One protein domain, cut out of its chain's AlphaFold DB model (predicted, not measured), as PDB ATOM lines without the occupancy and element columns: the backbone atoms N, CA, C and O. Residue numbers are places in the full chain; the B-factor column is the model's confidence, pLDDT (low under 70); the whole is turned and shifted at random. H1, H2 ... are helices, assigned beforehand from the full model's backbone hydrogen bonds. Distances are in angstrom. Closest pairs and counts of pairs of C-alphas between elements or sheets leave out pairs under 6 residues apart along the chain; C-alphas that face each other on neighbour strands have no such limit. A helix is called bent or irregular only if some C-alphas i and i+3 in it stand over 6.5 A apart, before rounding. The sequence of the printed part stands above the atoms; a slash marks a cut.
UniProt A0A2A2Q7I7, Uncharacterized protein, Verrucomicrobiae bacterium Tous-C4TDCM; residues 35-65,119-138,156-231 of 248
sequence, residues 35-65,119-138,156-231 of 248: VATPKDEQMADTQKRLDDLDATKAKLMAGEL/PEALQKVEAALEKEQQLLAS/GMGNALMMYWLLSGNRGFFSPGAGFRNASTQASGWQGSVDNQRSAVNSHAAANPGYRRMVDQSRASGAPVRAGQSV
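Overview. This is residues 35 to 65, 119 to 138 and 156 to 231 of the 248 residues of an uncharacterized protein of Verrucomicrobiae bacterium Tous-C4TDCM (UniProt A0A2A2Q7I7). Two long helices, H1 and H4b, make a V: they meet toward the start of H1, and H3 closes the wide end between H1 and H4a. H2 packs on H3 and H4a outside that end, while H5 lies near the narrow end. The 127 printed residues hold five named helices, H1 to H5 in chain order, and no named strand; the class is all helix. The whole is loose, with a radius of gyration of the C-alphas of 18.1 A, and elongated, spanning 52 by 30 by 19 A.

Along the chain. Find C-alpha 38 at (131.288, 181.814, 159.845); from there H1 runs to residue 62, 36.4 A away. H2 is residues 119 to 137, 26.8 A, and H3 residues 159 to 169. H4, residues 178 to 207, was assigned as one helix by its hydrogen bonds but is bent: C-alphas 185 and 188 are 6.8 A apart. Its arms are H4a, residues 178 to 185, and H4b, residues 188 to 207, 28.0 A. H5, residues 209 to 221, ends at C-alpha 221 (129.101, 167.548, 146.691).

Arrangement. Look first at H3, which touches H1, H2 and H4a; the closest C-alphas are Met 61 and Gly 169 at 3.8 A, Leu 129 and Ala 160 at 5.6 A, and Tyr 164 and Ala 183 at 6.5 A. H2 touches H4a with residues 126 to 133 alone, closest at the C-alphas of Glu 130 and Gly 179, 4.5 A. With residues 43 to 50 alone, H1 touches H4b at a steep tilt of 41 degrees, opposite ways; the C-alphas of Met 43 and Val 201 are closest, 5.7 A. H5 is close to H1 but not clearly touching, its nearest C-alphas being Ala 44 and Val 215 at 6.5 A. Every O i to N i+4 pair is within hydrogen-bond range in H1, H2, H3 and H4b, against 3 of 4 in H4a and 8 of 9 in H5.

Size, cuts and confidence. The C-alphas of Gly 177 and Ser 230 are farthest apart, 52.5 A. Residues 66 to 118 and 139 to 155 are not printed; the C-alpha gaps across these cuts are 13.8 A and 18.9 A. Of the links printed whole, H4 to H5 is tight and H3 to H4 short. The pLDDT is under 70 at residues 138, 156 to 158 and 231.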
ATOM      1  N   VAL A  35     125.660 173.148 162.952       79.94
ATOM      2  CA  VAL A  35     125.410 174.216 161.983       79.94
ATOM      3  C   VAL A  35     126.722 174.952 161.757       79.94
ATOM      4  O   VAL A  35     127.363 175.371 162.719       79.94
ATOM      5  N   ALA A  36     127.106 175.108 160.494       82.00
ATOM      6  CA  ALA A  36     128.312 175.811 160.101       82.00
ATOM      7  C   ALA A  36     128.330 177.226 160.681       82.00
ATOM      8  O   ALA A  36     127.410 178.022 160.475       82.00
ATOM      9  N   THR A  37     129.402 177.550 161.385       86.19
ATOM     10  CA  THR A  37     129.692 178.912 161.822       86.19
ATOM     11  C   THR A  37     130.407 179.685 160.705       86.19
ATOM     12  O   THR A  37     131.021 179.072 159.829       86.19
ATOM     13  N   PRO A  38     130.434 181.028 160.744       87.56
ATOM     14  CA  PRO A  38     131.288 181.814 159.845       87.56
ATOM     15  C   PRO A  38     132.771 181.433 159.941       87.56
ATOM     16  O   PRO A  38     133.518 181.534 158.971       87.56
ATOM     17  N   LYS A  39     133.208 180.954 161.116       88.44
ATOM     18  CA  LYS A  39     134.572 180.462 161.295       88.44
ATOM     19  C   LYS A  39     134.812 179.162 160.529       88.44
ATOM     20  O   LYS A  39     135.890 179.002 159.972       88.44
ATOM     21  N   ASP A  40     133.824 178.270 160.459       86.62
ATOM     22  CA  ASP A  40     133.919 177.036 159.672       86.62
ATOM     23  C   ASP A  40     134.052 177.315 158.179       86.62
ATOM     24  O   ASP A  40     134.902 176.718 157.531       86.62
ATOM     25  N   GLU A  41     133.260 178.246 157.650       88.25
ATOM     26  CA  GLU A  41     133.376 178.712 156.263       88.25
ATOM     27  C   GLU A  41     134.781 179.272 155.995       88.25
ATOM     28  O   GLU A  41     135.474 178.793 155.099       88.25
ATOM     29  N   GLN A  42     135.283 180.164 156.859       89.44
ATOM     30  CA  GLN A  42     136.642 180.703 156.733       89.44
ATOM     31  C   GLN A  42     137.727 179.610 156.765       89.44
ATOM     32  O   GLN A  42     138.695 179.659 156.000       89.44
ATOM     33  N   MET A  43     137.618 178.639 157.677       90.38
ATOM     34  CA  MET A  43     138.600 177.557 157.786       90.38
ATOM     35  C   MET A  43     138.494 176.587 156.610       90.38
ATOM     36  O   MET A  43     139.519 176.107 156.144       90.38
ATOM     37  N   ALA A  44     137.290 176.310 156.103       88.94
ATOM     38  CA  ALA A  44     137.085 175.499 154.904       88.94
ATOM     39  C   ALA A  44     137.676 176.170 153.656       88.94
ATOM     40  O   ALA A  44     138.369 175.509 152.885       88.94
ATOM     41  N   ASP A  45     137.500 177.483 153.501       89.31
ATOM     42  CA  ASP A  45     138.152 178.254 152.439       89.31
ATOM     43  C   ASP A  45     139.676 178.223 152.573       89.31
ATOM     44  O   ASP A  45     140.392 178.055 151.587       89.31
ATOM     45  N   THR A  46     140.187 178.347 153.800       89.50
ATOM     46  CA  THR A  46     141.630 178.254 154.071       89.50
ATOM     47  C   THR A  46     142.164 176.860 153.740       89.50
ATOM     48  O   THR A  46     143.204 176.751 153.097       89.50
ATOM     49  N   GLN A  47     141.446 175.798 154.120       91.00
ATOM     50  CA  GLN A  47     141.793 174.416 153.784       91.00
ATOM     51  C   GLN A  47     141.829 174.206 152.272       91.00
ATOM     52  O   GLN A  47     142.801 173.661 151.765       91.00
ATOM     53  N   LYS A  48     140.809 174.675 151.544       89.69
ATOM     54  CA  LYS A  48     140.763 174.557 150.085       89.69
ATOM     55  C   LYS A  48     141.962 175.245 149.432       89.69
ATOM     56  O   LYS A  48     142.616 174.652 148.586       89.69
ATOM     57  N   ARG A  49     142.299 176.459 149.874       87.06
ATOM     58  CA  ARG A  49     143.482 177.181 149.381       87.06
ATOM     59  C   ARG A  49     144.786 176.437 149.681       87.06
ATOM     60  O   ARG A  49     145.672 176.443 148.839       87.06
ATOM     61  N   LEU A  50     144.907 175.801 150.851       89.75
ATOM     62  CA  LEU A  50     146.062 174.958 151.197       89.75
ATOM     63  C   LEU A  50     146.149 173.703 150.317       89.75
ATOM     64  O   LEU A  50     147.245 173.316 149.925       89.75
ATOM     65  N   ASP A  51     145.013 173.087 149.992       89.88
ATOM     66  CA  ASP A  51     144.957 171.917 149.111       89.88
ATOM     67  C   ASP A  51     145.367 172.302 147.671       89.88
ATOM     68  O   ASP A  51     146.234 171.656 147.075       89.88
ATOM     69  N   ASP A  52     144.815 173.400 147.139       88.12
ATOM     70  CA  ASP A  52     145.181 173.960 145.825       88.12
ATOM     71  C   ASP A  52     146.669 174.351 145.784       88.12
ATOM     72  O   ASP A  52     147.365 174.173 144.776       88.12
ATOM     73  N   LEU A  53     147.179 174.851 146.911       87.19
ATOM     74  CA  LEU A  53     148.577 175.199 147.085       87.19
ATOM     75  C   LEU A  53     149.491 173.975 147.029       87.19
ATOM     76  O   LEU A  53     150.490 173.999 146.316       87.19
ATOM     77  N   ASP A  54     149.173 172.921 147.775       89.62
ATOM     78  CA  ASP A  54     149.966 171.691 147.789       89.62
ATOM     79  C   ASP A  54     150.004 171.054 146.393       89.62
ATOM     80  O   ASP A  54     151.066 170.622 145.935       89.62
ATOM     81  N   ALA A  55     148.873 171.075 145.678       89.50
ATOM     82  CA  ALA A  55     148.793 170.632 144.290       89.50
ATOM     83  C   ALA A  55     149.681 171.481 143.366       89.50
ATOM     84  O   ALA A  55     150.439 170.941 142.556       89.50
ATOM     85  N   THR A  56     149.643 172.807 143.517       89.00
ATOM     86  CA  THR A  56     150.481 173.732 142.742       89.00
ATOM     87  C   THR A  56     151.963 173.522 143.045       89.00
ATOM     88  O   THR A  56     152.766 173.371 142.128       89.00
ATOM     89  N   LYS A  57     152.337 173.433 144.324       91.50
ATOM     90  CA  LYS A  57     153.708 173.158 144.767       91.50
ATOM     91  C   LYS A  57     154.233 171.864 144.155       91.50
ATOM     92  O   LYS A  57     155.353 171.861 143.656       91.50
ATOM     93  N   ALA A  58     153.446 170.789 144.168       91.75
ATOM     94  CA  ALA A  58     153.849 169.512 143.584       91.75
ATOM     95  C   ALA A  58     154.182 169.646 142.088       91.75
ATOM     96  O   ALA A  58     155.237 169.179 141.661       91.75
ATOM     97  N   LYS A  59     153.342 170.352 141.318       90.75
ATOM     98  CA  LYS A  59     153.588 170.629 139.892       90.75
ATOM     99  C   LYS A  59     154.847 171.472 139.667       90.75
ATOM    100  O   LYS A  59     155.737 171.072 138.919       90.75
ATOM    101  N   LEU A  60     154.976 172.590 140.386       92.81
ATOM    102  CA  LEU A  60     156.127 173.493 140.265       92.81
ATOM    103  C   LEU A  60     157.446 172.806 140.642       92.81
ATOM    104  O   LEU A  60     158.450 172.977 139.953       92.81
ATOM    105  N   MET A  61     157.437 171.981 141.691       92.81
ATOM    106  CA  MET A  61     158.599 171.196 142.117       92.81
ATOM    107  C   MET A  61     158.938 170.054 141.149       92.81
ATOM    108  O   MET A  61     160.095 169.648 141.089       92.81
ATOM    109  N   ALA A  62     157.971 169.552 140.374       92.50
ATOM    110  CA  ALA A  62     158.218 168.629 139.261       92.50
ATOM    111  C   ALA A  62     158.733 169.342 137.992       92.50
ATOM    112  O   ALA A  62     159.148 168.685 137.029       92.50
ATOM    113  N   GLY A  63     158.713 170.680 137.993       90.19
ATOM    114  CA  GLY A  63     159.093 171.523 136.866       90.19
ATOM    115  C   GLY A  63     158.026 171.635 135.779       90.19
ATOM    116  O   GLY A  63     158.300 172.202 134.726       90.19
ATOM    117  N   GLU A  64     156.830 171.093 136.007       91.19
ATOM    118  CA  GLU A  64     155.737 171.058 135.036       91.19
ATOM    119  C   GLU A  64     154.742 172.180 135.319       91.19
ATOM    120  O   GLU A  64     154.283 172.344 136.453       91.19
ATOM    121  N   LEU A  65     154.390 172.949 134.288       93.56
ATOM    122  CA  LEU A  65     153.331 173.943 134.382       93.56
ATOM    123  C   LEU A  65     152.193 173.635 133.413       93.56
ATOM    124  O   LEU A  65     152.442 173.289 132.253       93.56
ATOM    125  N   PRO A 119     164.933 177.173 129.543       93.94
ATOM    126  CA  PRO A 119     165.865 177.949 130.359       93.94
ATOM    127  C   PRO A 119     165.653 179.466 130.249       93.94
ATOM    128  O   PRO A 119     165.741 180.166 131.253       93.94
ATOM    129  N   GLU A 120     165.310 179.980 129.066       93.44
ATOM    130  CA  GLU A 120     165.044 181.405 128.828       93.44
ATOM    131  C   GLU A 120     163.783 181.872 129.567       93.44
ATOM    132  O   GLU A 120     163.761 182.949 130.164       93.44
ATOM    133  N   ALA A 121     162.743 181.036 129.599       94.94
ATOM    134  CA  ALA A 121     161.539 181.302 130.378       94.94
ATOM    135  C   ALA A 121     161.847 181.353 131.886       94.94
ATOM    136  O   ALA A 121     161.352 182.227 132.598       94.94
ATOM    137  N   LEU A 122     162.712 180.458 132.378       95.12
ATOM    138  CA  LEU A 122     163.151 180.455 133.777       95.12
ATOM    139  C   LEU A 122     164.014 181.674 134.127       95.12
ATOM    140  O   LEU A 122     163.913 182.174 135.245       95.12
ATOM    141  N   GLN A 123     164.789 182.214 133.181       94.06
ATOM    142  CA  GLN A 123     165.501 183.482 133.383       94.06
ATOM    143  C   GLN A 123     164.536 184.652 133.612       94.06
ATOM    144  O   GLN A 123     164.798 185.489 134.475       94.06
ATOM    145  N   LYS A 124     163.392 184.704 132.910       94.00
ATOM    146  CA  LYS A 124     162.352 185.723 133.166       94.00
ATOM    147  C   LYS A 124     161.784 185.599 134.580       94.00
ATOM    148  O   LYS A 124     161.588 186.607 135.255       94.00
ATOM    149  N   VAL A 125     161.550 184.366 135.032       94.12
ATOM    150  CA  VAL A 125     161.077 184.078 136.395       94.12
ATOM    151  C   VAL A 125     162.110 184.509 137.434       94.12
ATOM    152  O   VAL A 125     161.754 185.140 138.423       94.12
ATOM    153  N   GLU A 126     163.391 184.219 137.206       92.88
ATOM    154  CA  GLU A 126     164.463 184.661 138.096       92.88
ATOM    155  C   GLU A 126     164.571 186.192 138.160       92.88
ATOM    156  O   GLU A 126     164.645 186.751 139.255       92.88
ATOM    157  N   ALA A 127     164.516 186.875 137.016       91.88
ATOM    158  CA  ALA A 127     164.559 188.334 136.968       91.88
ATOM    159  C   ALA A 127     163.362 188.972 137.697       91.88
ATOM    160  O   ALA A 127     163.516 189.970 138.404       91.88
ATOM    161  N   ALA A 128     162.168 188.386 137.567       91.38
ATOM    162  CA  ALA A 128     160.986 188.844 138.292       91.38
ATOM    163  C   ALA A 128     161.107 188.610 139.805       91.38
ATOM    164  O   ALA A 128     160.784 189.507 140.583       91.38
ATOM    165  N   LEU A 129     161.639 187.458 140.221       90.12
ATOM    166  CA  LEU A 129     161.897 187.142 141.627       90.12
ATOM    167  C   LEU A 129     162.897 188.122 142.253       90.12
ATOM    168  O   LEU A 129     162.698 188.585 143.375       90.12
ATOM    169  N   GLU A 130     163.961 188.464 141.527       89.75
ATOM    170  CA  GLU A 130     164.937 189.457 141.974       89.75
ATOM    171  C   GLU A 130     164.300 190.846 142.110       89.75
ATOM    172  O   GLU A 130     164.492 191.520 143.124       89.75
ATOM    173  N   LYS A 131     163.468 191.251 141.144       87.12
ATOM    174  CA  LYS A 131     162.723 192.514 141.211       87.12
ATOM    175  C   LYS A 131     161.763 192.554 142.403       87.12
ATOM    176  O   LYS A 131     161.709 193.565 143.100       87.12
ATOM    177  N   GLU A 132     161.029 191.474 142.667       83.44
ATOM    178  CA  GLU A 132     160.112 191.379 143.813       83.44
ATOM    179  C   GLU A 132     160.870 191.524 145.142       83.44
ATOM    180  O   GLU A 132     160.460 192.285 146.018       83.44
ATOM    181  N   GLN A 133     162.039 190.891 145.266       79.38
ATOM    182  CA  GLN A 133     162.896 191.033 146.447       79.38
ATOM    183  C   GLN A 133     163.460 192.443 146.616       79.38
ATOM    184  O   GLN A 133     163.504 192.952 147.735       79.38
ATOM    185  N   GLN A 134     163.881 193.091 145.528       81.69
ATOM    186  CA  GLN A 134     164.359 194.472 145.573       81.69
ATOM    187  C   GLN A 134     163.248 195.433 146.005       81.69
ATOM    188  O   GLN A 134     163.494 196.327 146.815       81.69
ATOM    189  N   LEU A 135     162.018 195.233 145.523       77.38
ATOM    190  CA  LEU A 135     160.858 196.022 145.941       77.38
ATOM    191  C   LEU A 135     160.557 195.844 147.431       77.38
ATOM    192  O   LEU A 135     160.278 196.831 148.107       77.38
ATOM    193  N   LEU A 136     160.662 194.621 147.959       70.81
ATOM    194  CA  LEU A 136     160.508 194.351 149.392       70.81
ATOM    195  C   LEU A 136     161.619 195.009 150.226       70.81
ATOM    196  O   LEU A 136     161.335 195.582 151.273       70.81
ATOM    197  N   ALA A 137     162.867 194.974 149.756       70.44
ATOM    198  CA  ALA A 137     164.009 195.583 150.443       70.44
ATOM    199  C   ALA A 137     163.993 197.121 150.410       70.44
ATOM    200  O   ALA A 137     164.541 197.766 151.301       70.44
ATOM    201  N   SER A 138     163.370 197.711 149.387       67.50
ATOM    202  CA  SER A 138     163.286 199.166 149.204       67.50
ATOM    203  C   SER A 138     162.126 199.804 149.977       67.50
ATOM    204  O   SER A 138     161.993 201.028 149.981       67.50
ATOM    205  N   GLY A 156     148.930 185.247 152.752       46.00
ATOM    206  CA  GLY A 156     150.162 186.028 152.539       46.00
ATOM    207  C   GLY A 156     151.285 185.228 151.878       46.00
ATOM    208  O   GLY A 156     152.424 185.251 152.333       46.00
ATOM    209  N   MET A 157     150.945 184.463 150.850       55.72
ATOM    210  CA  MET A 157     151.880 183.729 150.034       55.72
ATOM    211  C   MET A 157     152.208 184.582 148.820       55.72
ATOM    212  O   MET A 157     151.392 184.755 147.918       55.72
ATOM    213  N   GLY A 158     153.410 185.147 148.854       68.25
ATOM    214  CA  GLY A 158     153.933 185.959 147.775       68.25
ATOM    215  C   GLY A 158     154.179 185.112 146.536       68.25
ATOM    216  O   GLY A 158     154.651 183.975 146.614       68.25
ATOM    217  N   ASN A 159     153.883 185.708 145.396       83.00
ATOM    218  CA  ASN A 159     154.327 185.306 144.074       83.00
ATOM    219  C   ASN A 159     155.790 184.793 144.055       83.00
ATOM    220  O   ASN A 159     156.068 183.748 143.458       83.00
ATOM    221  N   ALA A 160     156.678 185.401 144.851       86.25
ATOM    222  CA  ALA A 160     158.045 184.939 145.086       86.25
ATOM    223  C   ALA A 160     158.194 183.465 145.526       86.25
ATOM    224  O   ALA A 160     159.133 182.795 145.090       86.25
ATOM    225  N   LEU A 161     157.296 182.919 146.359       88.88
ATOM    226  CA  LEU A 161     157.376 181.516 146.794       88.88
ATOM    227  C   LEU A 161     157.087 180.556 145.633       88.88
ATOM    228  O   LEU A 161     157.763 179.535 145.496       88.88
ATOM    229  N   MET A 162     156.123 180.897 144.771       90.25
ATOM    230  CA  MET A 162     155.810 180.106 143.575       90.25
ATOM    231  C   MET A 162     156.975 180.131 142.585       90.25
ATOM    232  O   MET A 162     157.391 179.079 142.100       90.25
ATOM    233  N   MET A 163     157.556 181.311 142.348       92.06
ATOM    234  CA  MET A 163     158.767 181.450 141.535       92.06
ATOM    235  C   MET A 163     159.920 180.625 142.106       92.06
ATOM    236  O   MET A 163     160.584 179.897 141.372       92.06
ATOM    237  N   TYR A 164     160.127 180.675 143.423       92.75
ATOM    238  CA  TYR A 164     161.159 179.891 144.093       92.75
ATOM    239  C   TYR A 164     160.954 178.380 143.925       92.75
ATOM    240  O   TYR A 164     161.916 177.672 143.617       92.75
ATOM    241  N   TRP A 165     159.733 177.862 144.098       93.44
ATOM    242  CA  TRP A 165     159.453 176.440 143.868       93.44
ATOM    243  C   TRP A 165     159.656 176.041 142.417       93.44
ATOM    244  O   TRP A 165     160.260 175.001 142.162       93.44
ATOM    245  N   LEU A 166     159.225 176.884 141.478       94.69
ATOM    246  CA  LEU A 166     159.428 176.624 140.063       94.69
ATOM    247  C   LEU A 166     160.918 176.532 139.723       94.69
ATOM    248  O   LEU A 166     161.364 175.570 139.102       94.69
ATOM    249  N   LEU A 167     161.713 177.505 140.161       94.31
ATOM    250  CA  LEU A 167     163.160 177.491 139.952       94.31
ATOM    251  C   LEU A 167     163.813 176.292 140.660       94.31
ATOM    252  O   LEU A 167     164.715 175.672 140.102       94.31
ATOM    253  N   SER A 168     163.323 175.920 141.848       93.75
ATOM    254  CA  SER A 168     163.803 174.758 142.610       93.75
ATOM    255  C   SER A 168     163.559 173.434 141.883       93.75
ATOM    256  O   SER A 168     164.471 172.610 141.815       93.75
ATOM    257  N   GLY A 169     162.364 173.237 141.319       93.38
ATOM    258  CA  GLY A 169     162.006 172.027 140.573       93.38
ATOM    259  C   GLY A 169     162.797 171.845 139.279       93.38
ATOM    260  O   GLY A 169     162.981 170.729 138.800       93.38
ATOM    261  N   ASN A 170     163.346 172.937 138.746       93.69
ATOM    262  CA  ASN A 170     164.071 172.953 137.481       93.69
ATOM    263  C   ASN A 170     165.607 173.002 137.637       93.69
ATOM    264  O   ASN A 170     166.329 173.099 136.645       93.69
ATOM    265  N   ARG A 171     166.141 172.849 138.861       89.62
ATOM    266  CA  ARG A 171     167.593 172.906 139.150       89.62
ATOM    267  C   ARG A 171     168.450 171.864 138.423       89.62
ATOM    268  O   ARG A 171     169.662 172.023 138.344       89.62
ATOM    269  N   GLY A 172     167.840 170.785 137.932       85.69
ATOM    270  CA  GLY A 172     168.540 169.746 137.173       85.69
ATOM    271  C   GLY A 172     168.921 170.160 135.746       85.69
ATOM    272  O   GLY A 172     169.796 169.536 135.158       85.69
ATOM    273  N   PHE A 173     168.283 171.193 135.187       85.50
ATOM    274  CA  PHE A 173     168.537 171.661 133.815       85.50
ATOM    275  C   PHE A 173     168.701 173.181 133.694       85.50
ATOM    276  O   PHE A 173     169.084 173.678 132.637       85.50
ATOM    277  N   PHE A 174     168.421 173.920 134.762       90.69
ATOM    278  CA  PHE A 174     168.640 175.352 134.881       90.69
ATOM    279  C   PHE A 174     169.467 175.611 136.137       90.69
ATOM    280  O   PHE A 174     169.222 174.997 137.172       90.69
ATOM    281  N   SER A 175     170.445 176.512 136.057       89.25
ATOM    282  CA  SER A 175     171.252 176.913 137.211       89.25
ATOM    283  C   SER A 175     170.791 178.288 137.688       89.25
ATOM    284  O   SER A 175     171.174 179.279 137.067       89.25
ATOM    285  N   PRO A 176     170.015 178.375 138.784       85.88
ATOM    286  CA  PRO A 176     169.553 179.657 139.290       85.88
ATOM    287  C   PRO A 176     170.711 180.518 139.803       85.88
ATOM    288  O   PRO A 176     171.657 180.025 140.430       85.88
ATOM    289  N   GLY A 177     170.626 181.816 139.557       88.69
ATOM    290  CA  GLY A 177     171.572 182.832 139.993       88.69
ATOM    291  C   GLY A 177     171.271 183.420 141.379       88.69
ATOM    292  O   GLY A 177     170.972 182.714 142.348       88.69
ATOM    293  N   ALA A 178     171.494 184.729 141.518       84.25
ATOM    294  CA  ALA A 178     171.513 185.418 142.809       84.25
ATOM    295  C   ALA A 178     170.114 185.605 143.413       84.25
ATOM    296  O   ALA A 178     169.950 185.371 144.614       84.25
ATOM    297  N   GLY A 179     169.110 185.939 142.596       82.62
ATOM    298  CA  GLY A 179     167.729 186.122 143.058       82.62
ATOM    299  C   GLY A 179     167.169 184.859 143.716       82.62
ATOM    300  O   GLY A 179     166.535 184.915 144.771       82.62
ATOM    301  N   PHE A 180     167.502 183.686 143.173       89.88
ATOM    302  CA  PHE A 180     167.142 182.405 143.780       89.88
ATOM    303  C   PHE A 180     167.840 182.153 145.122       89.88
ATOM    304  O   PHE A 180     167.206 181.697 146.074       89.88
ATOM    305  N   ARG A 181     169.141 182.452 145.229       88.44
ATOM    306  CA  ARG A 181     169.883 182.289 146.492       88.44
ATOM    307  C   ARG A 181     169.298 183.173 147.590       88.44
ATOM    308  O   ARG A 181     169.083 182.694 148.699       88.44
ATOM    309  N   ASN A 182     168.954 184.411 147.264       85.31
ATOM    310  CA  ASN A 182     168.287 185.323 148.187       85.31
ATOM    311  C   ASN A 182     166.866 184.854 148.543       85.31
ATOM    312  O   ASN A 182     166.457 184.970 149.693       85.31
ATOM    313  N   ALA A 183     166.126 184.260 147.601       86.19
ATOM    314  CA  ALA A 183     164.824 183.659 147.901       86.19
ATOM    315  C   ALA A 183     164.963 182.470 148.850       86.19
ATOM    316  O   ALA A 183     164.140 182.292 149.742       86.19
ATOM    317  N   SER A 184     166.015 181.664 148.688       87.69
ATOM    318  CA  SER A 184     166.221 180.463 149.496       87.69
ATOM    319  C   SER A 184     166.375 180.762 150.992       87.69
ATOM    320  O   SER A 184     165.941 179.960 151.816       87.69
ATOM    321  N   THR A 185     166.910 181.934 151.356       86.06
ATOM    322  CA  THR A 185     167.021 182.359 152.762       86.06
ATOM    323  C   THR A 185     165.676 182.792 153.353       86.06
ATOM    324  O   THR A 185     165.478 182.682 154.560       86.06
ATOM    325  N   GLN A 186     164.735 183.233 152.512       83.00
ATOM    326  CA  GLN A 186     163.389 183.669 152.904       83.00
ATOM    327  C   GLN A 186     162.345 182.545 152.801       83.00
ATOM    328  O   GLN A 186     161.320 182.577 153.484       83.00
ATOM    329  N   ALA A 187     162.617 181.522 151.986       84.88
ATOM    330  CA  ALA A 187     161.688 180.443 151.670       84.88
ATOM    331  C   ALA A 187     161.195 179.676 152.906       84.88
ATOM    332  O   ALA A 187     160.031 179.275 152.952       84.88
ATOM    333  N   SER A 188     162.043 179.501 153.923       85.56
ATOM    334  CA  SER A 188     161.653 178.871 155.191       85.56
ATOM    335  C   SER A 188     160.610 179.696 155.950       85.56
ATOM    336  O   SER A 188     159.664 179.131 156.492       85.56
ATOM    337  N   GLY A 189     160.731 181.027 155.944       84.06
ATOM    338  CA  GLY A 189     159.754 181.934 156.545       84.06
ATOM    339  C   GLY A 189     158.416 181.910 155.805       84.06
ATOM    340  O   GLY A 189     157.362 181.814 156.433       84.06
ATOM    341  N   TRP A 190     158.452 181.918 154.468       84.56
ATOM    342  CA  TRP A 190     157.246 181.795 153.642       84.56
ATOM    343  C   TRP A 190     156.530 180.458 153.873       84.56
ATOM    344  O   TRP A 190     155.321 180.437 154.095       84.56
ATOM    345  N   GLN A 191     157.276 179.349 153.902       85.81
ATOM    346  CA  GLN A 191     156.734 178.024 154.212       85.81
ATOM    347  C   GLN A 191     156.189 177.956 155.648       85.81
ATOM    348  O   GLN A 191     155.106 177.423 155.861       85.81
ATOM    349  N   GLY A 192     156.865 178.573 156.622       85.00
ATOM    350  CA  GLY A 192     156.372 178.656 157.998       85.00
ATOM    351  C   GLY A 192     155.021 179.372 158.110       85.00
ATOM    352  O   GLY A 192     154.172 178.969 158.901       85.00
ATOM    353  N   SER A 193     154.769 180.393 157.283       84.50
ATOM    354  CA  SER A 193     153.464 181.071 157.211       84.50
ATOM    355  C   SER A 193     152.342 180.132 156.739       84.50
ATOM    356  O   SER A 193     151.280 180.068 157.366       84.50
ATOM    357  N   VAL A 194     152.618 179.335 155.698       85.56
ATOM    358  CA  VAL A 194     151.716 178.284 155.188       85.56
ATOM    359  C   VAL A 194     151.428 177.254 156.283       85.56
ATOM    360  O   VAL A 194     150.277 176.883 156.528       85.56
ATOM    361  N   ASP A 195     152.476 176.808 156.973       88.94
ATOM    362  CA  ASP A 195     152.380 175.777 158.005       88.94
ATOM    363  C   ASP A 195     151.606 176.278 159.236       88.94
ATOM    364  O   ASP A 195     150.814 175.533 159.817       88.94
ATOM    365  N   ASN A 196     151.731 177.563 159.583       88.38
ATOM    366  CA  ASN A 196     150.932 178.205 160.630       88.38
ATOM    367  C   ASN A 196     149.435 178.201 160.293       88.38
ATOM    368  O   ASN A 196     148.606 177.897 161.153       88.38
ATOM    369  N   GLN A 197     149.066 178.488 159.042       87.62
ATOM    370  CA  GLN A 197     147.668 178.424 158.603       87.62
ATOM    371  C   GLN A 197     147.143 176.988 158.613       87.62
ATOM    372  O   GLN A 197     146.034 176.745 159.090       87.62
ATOM    373  N   ARG A 198     147.960 176.021 158.180       90.12
ATOM    374  CA  ARG A 198     147.629 174.593 158.280       90.12
ATOM    375  C   ARG A 198     147.406 174.170 159.731       90.12
ATOM    376  O   ARG A 198     146.433 173.482 160.034       90.12
ATOM    377  N   SER A 199     148.263 174.622 160.642       91.62
ATOM    378  CA  SER A 199     148.124 174.374 162.078       91.62
ATOM    379  C   SER A 199     146.833 174.974 162.646       91.62
ATOM    380  O   SER A 199     146.129 174.310 163.411       91.62
ATOM    381  N   ALA A 200     146.459 176.187 162.222       89.38
ATOM    382  CA  ALA A 200     145.210 176.829 162.631       89.38
ATOM    383  C   ALA A 200     143.972 176.037 162.177       89.38
ATOM    384  O   ALA A 200     143.074 175.793 162.988       89.38
ATOM    385  N   VAL A 201     143.943 175.571 160.923       90.38
ATOM    386  CA  VAL A 201     142.850 174.726 160.411       90.38
ATOM    387  C   VAL A 201     142.794 173.392 161.156       90.38
ATOM    388  O   VAL A 201     141.724 172.986 161.611       90.38
ATOM    389  N   ASN A 202     143.937 172.737 161.366       89.88
ATOM    390  CA  ASN A 202     144.009 171.472 162.100       89.88
ATOM    391  C   ASN A 202     143.528 171.614 163.549       89.88
ATOM    392  O   ASN A 202     142.791 170.760 164.046       89.88
ATOM    393  N   SER A 203     143.904 172.708 164.211       89.25
ATOM    394  CA  SER A 203     143.468 173.028 165.572       89.25
ATOM    395  C   SER A 203     141.960 173.276 165.627       89.25
ATOM    396  O   SER A 203     141.277 172.734 166.498       89.25
ATOM    397  N   HIS A 204     141.411 174.017 164.657       89.50
ATOM    398  CA  HIS A 204     139.967 174.236 164.537       89.50
ATOM    399  C   HIS A 204     139.210 172.927 164.296       89.50
ATOM    400  O   HIS A 204     138.216 172.651 164.965       89.50
ATOM    401  N   ALA A 205     139.712 172.075 163.402       87.38
ATOM    402  CA  ALA A 205     139.128 170.770 163.108       87.38
ATOM    403  C   ALA A 205     139.198 169.797 164.295       87.38
ATOM    404  O   ALA A 205     138.345 168.919 164.419       87.38
ATOM    405  N   ALA A 206     140.217 169.912 165.152       84.31
ATOM    406  CA  ALA A 206     140.327 169.130 166.382       84.31
ATOM    407  C   ALA A 206     139.348 169.614 167.464       84.31
ATOM    408  O   ALA A 206     138.808 168.797 168.210       84.31
ATOM    409  N   ALA A 207     139.097 170.924 167.533       85.06
ATOM    410  CA  ALA A 207     138.141 171.520 168.463       85.06
ATOM    411  C   ALA A 207     136.672 171.314 168.041       85.06
ATOM    412  O   ALA A 207     135.795 171.291 168.902       85.06
ATOM    413  N   ASN A 208     136.404 171.123 166.742       84.06
ATOM    414  CA  ASN A 208     135.053 171.046 166.179       84.06
ATOM    415  C   ASN A 208     134.828 169.723 165.416       84.06
ATOM    416  O   ASN A 208     135.067 169.653 164.210       84.06
ATOM    417  N   PRO A 209     134.318 168.658 166.067       75.88
ATOM    418  CA  PRO A 209     134.107 167.358 165.419       75.88
ATOM    419  C   PRO A 209     133.164 167.395 164.202       75.88
ATOM    420  O   PRO A 209     133.349 166.626 163.259       75.88
ATOM    421  N   GLY A 210     132.175 168.299 164.200       79.81
ATOM    422  CA  GLY A 210     131.235 168.474 163.085       79.81
ATOM    423  C   GLY A 210     131.839 169.157 161.853       79.81
ATOM    424  O   GLY A 210     131.374 168.916 160.740       79.81
ATOM    425  N   TYR A 211     132.922 169.926 162.022       83.94
ATOM    426  CA  TYR A 211     133.615 170.612 160.928       83.94
ATOM    427  C   TYR A 211     134.165 169.639 159.882       83.94
ATOM    428  O   TYR A 211     133.953 169.835 158.688       83.94
ATOM    429  N   ARG A 212     134.801 168.541 160.318       83.12
ATOM    430  CA  ARG A 212     135.385 167.547 159.399       83.12
ATOM    431  C   ARG A 212     134.338 166.958 158.458       83.12
ATOM    432  O   ARG A 212     134.539 166.946 157.253       83.12
ATOM    433  N   ARG A 213     133.177 166.577 159.001       80.62
ATOM    434  CA  ARG A 213     132.076 166.036 158.193       80.62
ATOM    435  C   ARG A 213     131.536 167.045 157.185       80.62
ATOM    436  O   ARG A 213     131.197 166.650 156.077       80.62
ATOM    437  N   MET A 214     131.465 168.329 157.543       82.56
ATOM    438  CA  MET A 214     131.059 169.374 156.597       82.56
ATOM    439  C   MET A 214     132.063 169.543 155.462       82.56
ATOM    440  O   MET A 214     131.650 169.681 154.317       82.56
ATOM    441  N   VAL A 215     133.364 169.523 155.760       85.69
ATOM    442  CA  VAL A 215     134.410 169.607 154.731       85.69
ATOM    443  C   VAL A 215     134.365 168.379 153.821       85.69
ATOM    444  O   VAL A 215     134.404 168.534 152.604       85.69
ATOM    445  N   ASP A 216     134.200 167.177 154.374       83.44
ATOM    446  CA  ASP A 216     134.077 165.945 153.584       83.44
ATOM    447  C   ASP A 216     132.827 165.964 152.693       83.44
ATOM    448  O   ASP A 216     132.879 165.586 151.523       83.44
ATOM    449  N   GLN A 217     131.704 166.473 153.204       81.06
ATOM    450  CA  GLN A 217     130.472 166.624 152.431       81.06
ATOM    451  C   GLN A 217     130.582 167.714 151.355       81.06
ATOM    452  O   GLN A 217     130.068 167.541 150.248       81.06
ATOM    453  N   SER A 218     131.268 168.817 151.651       83.12
ATOM    454  CA  SER A 218     131.607 169.865 150.683       83.12
ATOM    455  C   SER A 218     132.457 169.294 149.547       83.12
ATOM    456  O   SER A 218     132.128 169.473 148.377       83.12
ATOM    457  N   ARG A 219     133.469 168.478 149.874       84.69
ATOM    458  CA  ARG A 219     134.300 167.771 148.886       84.69
ATOM    459  C   ARG A 219     133.489 166.788 148.042       84.69
ATOM    460  O   ARG A 219     133.659 166.756 146.830       84.69
ATOM    461  N   ALA A 220     132.593 166.020 148.662       82.19
ATOM    462  CA  ALA A 220     131.760 165.046 147.958       82.19
ATOM    463  C   ALA A 220     130.692 165.691 147.057       82.19
ATOM    464  O   ALA A 220     130.346 165.130 146.023       82.19
ATOM    465  N   SER A 221     130.151 166.849 147.447       82.38
ATOM    466  CA  SER A 221     129.101 167.548 146.691       82.38
ATOM    467  C   SER A 221     129.634 168.595 145.710       82.38
ATOM    468  O   SER A 221     128.894 169.043 144.839       82.38
ATOM    469  N   GLY A 222     130.890 169.023 145.866       79.31
ATOM    470  CA  GLY A 222     131.462 170.163 145.148       79.31
ATOM    471  C   GLY A 222     130.950 171.527 145.634       79.31
ATOM    472  O   GLY A 222     131.347 172.555 145.085       79.31
ATOM    473  N   ALA A 223     130.083 171.568 146.651       82.81
ATOM    474  CA  ALA A 223     129.498 172.798 147.170       82.81
ATOM    475  C   ALA A 223     130.309 173.341 148.361       82.81
ATOM    476  O   ALA A 223     130.557 172.597 149.307       82.81
ATOM    477  N   PRO A 224     130.679 174.636 148.371       84.00
ATOM    478  CA  PRO A 224     131.467 175.212 149.457       84.00
ATOM    479  C   PRO A 224     130.687 175.227 150.777       84.00
ATOM    480  O   PRO A 224     129.464 175.388 150.788       84.00
ATOM    481  N   VAL A 225     131.418 175.108 151.890       83.50
ATOM    482  CA  VAL A 225     130.874 175.271 153.248       83.50
ATOM    483  C   VAL A 225     130.425 176.712 153.423       83.50
ATOM    484  O   VAL A 225     131.231 177.620 153.278       83.50
ATOM    485  N   ARG A 226     129.151 176.915 153.759       85.12
ATOM    486  CA  ARG A 226     128.593 178.231 154.087       85.12
ATOM    487  C   ARG A 226     128.040 178.247 155.495       85.12
ATOM    488  O   ARG A 226     127.407 177.276 155.918       85.12
ATOM    489  N   ALA A 227     128.210 179.366 156.190       83.06
ATOM    490  CA  ALA A 227     127.591 179.580 157.488       83.06
ATOM    491  C   ALA A 227     126.071 179.312 157.435       83.06
ATOM    492  O   ALA A 227     125.385 179.670 156.478       83.06
ATOM    493  N   GLY A 228     125.537 178.654 158.464       73.00
ATOM    494  CA  GLY A 228     124.124 178.272 158.543       73.00
ATOM    495  C   GLY A 228     123.767 176.926 157.895       73.00
ATOM    496  O   GLY A 228     122.654 176.441 158.102       73.00
ATOM    497  N   GLN A 229     124.679 176.278 157.158       75.56
ATOM    498  CA  GLN A 229     124.441 174.935 156.613       75.56
ATOM    499  C   GLN A 229     124.549 173.856 157.695       75.56
ATOM    500  O   GLN A 229     125.371 173.952 158.603       75.56
ATOM    501  N   SER A 230     123.728 172.807 157.597       70.12
ATOM    502  CA  SER A 230     123.757 171.679 158.535       70.12
ATOM    503  C   SER A 230     124.067 170.363 157.828       70.12
ATOM    504  O   SER A 230     123.564 170.091 156.736       70.12
ATOM    505  N   VAL A 231     124.845 169.508 158.496       59.69
ATOM    506  CA  VAL A 231     125.329 168.212 157.974       59.69
ATOM    507  C   VAL A 231     124.178 167.258 157.596       59.69
ATOM    508  O   VAL A 231     124.324 166.397 156.733       59.69
TER     509      VAL A 231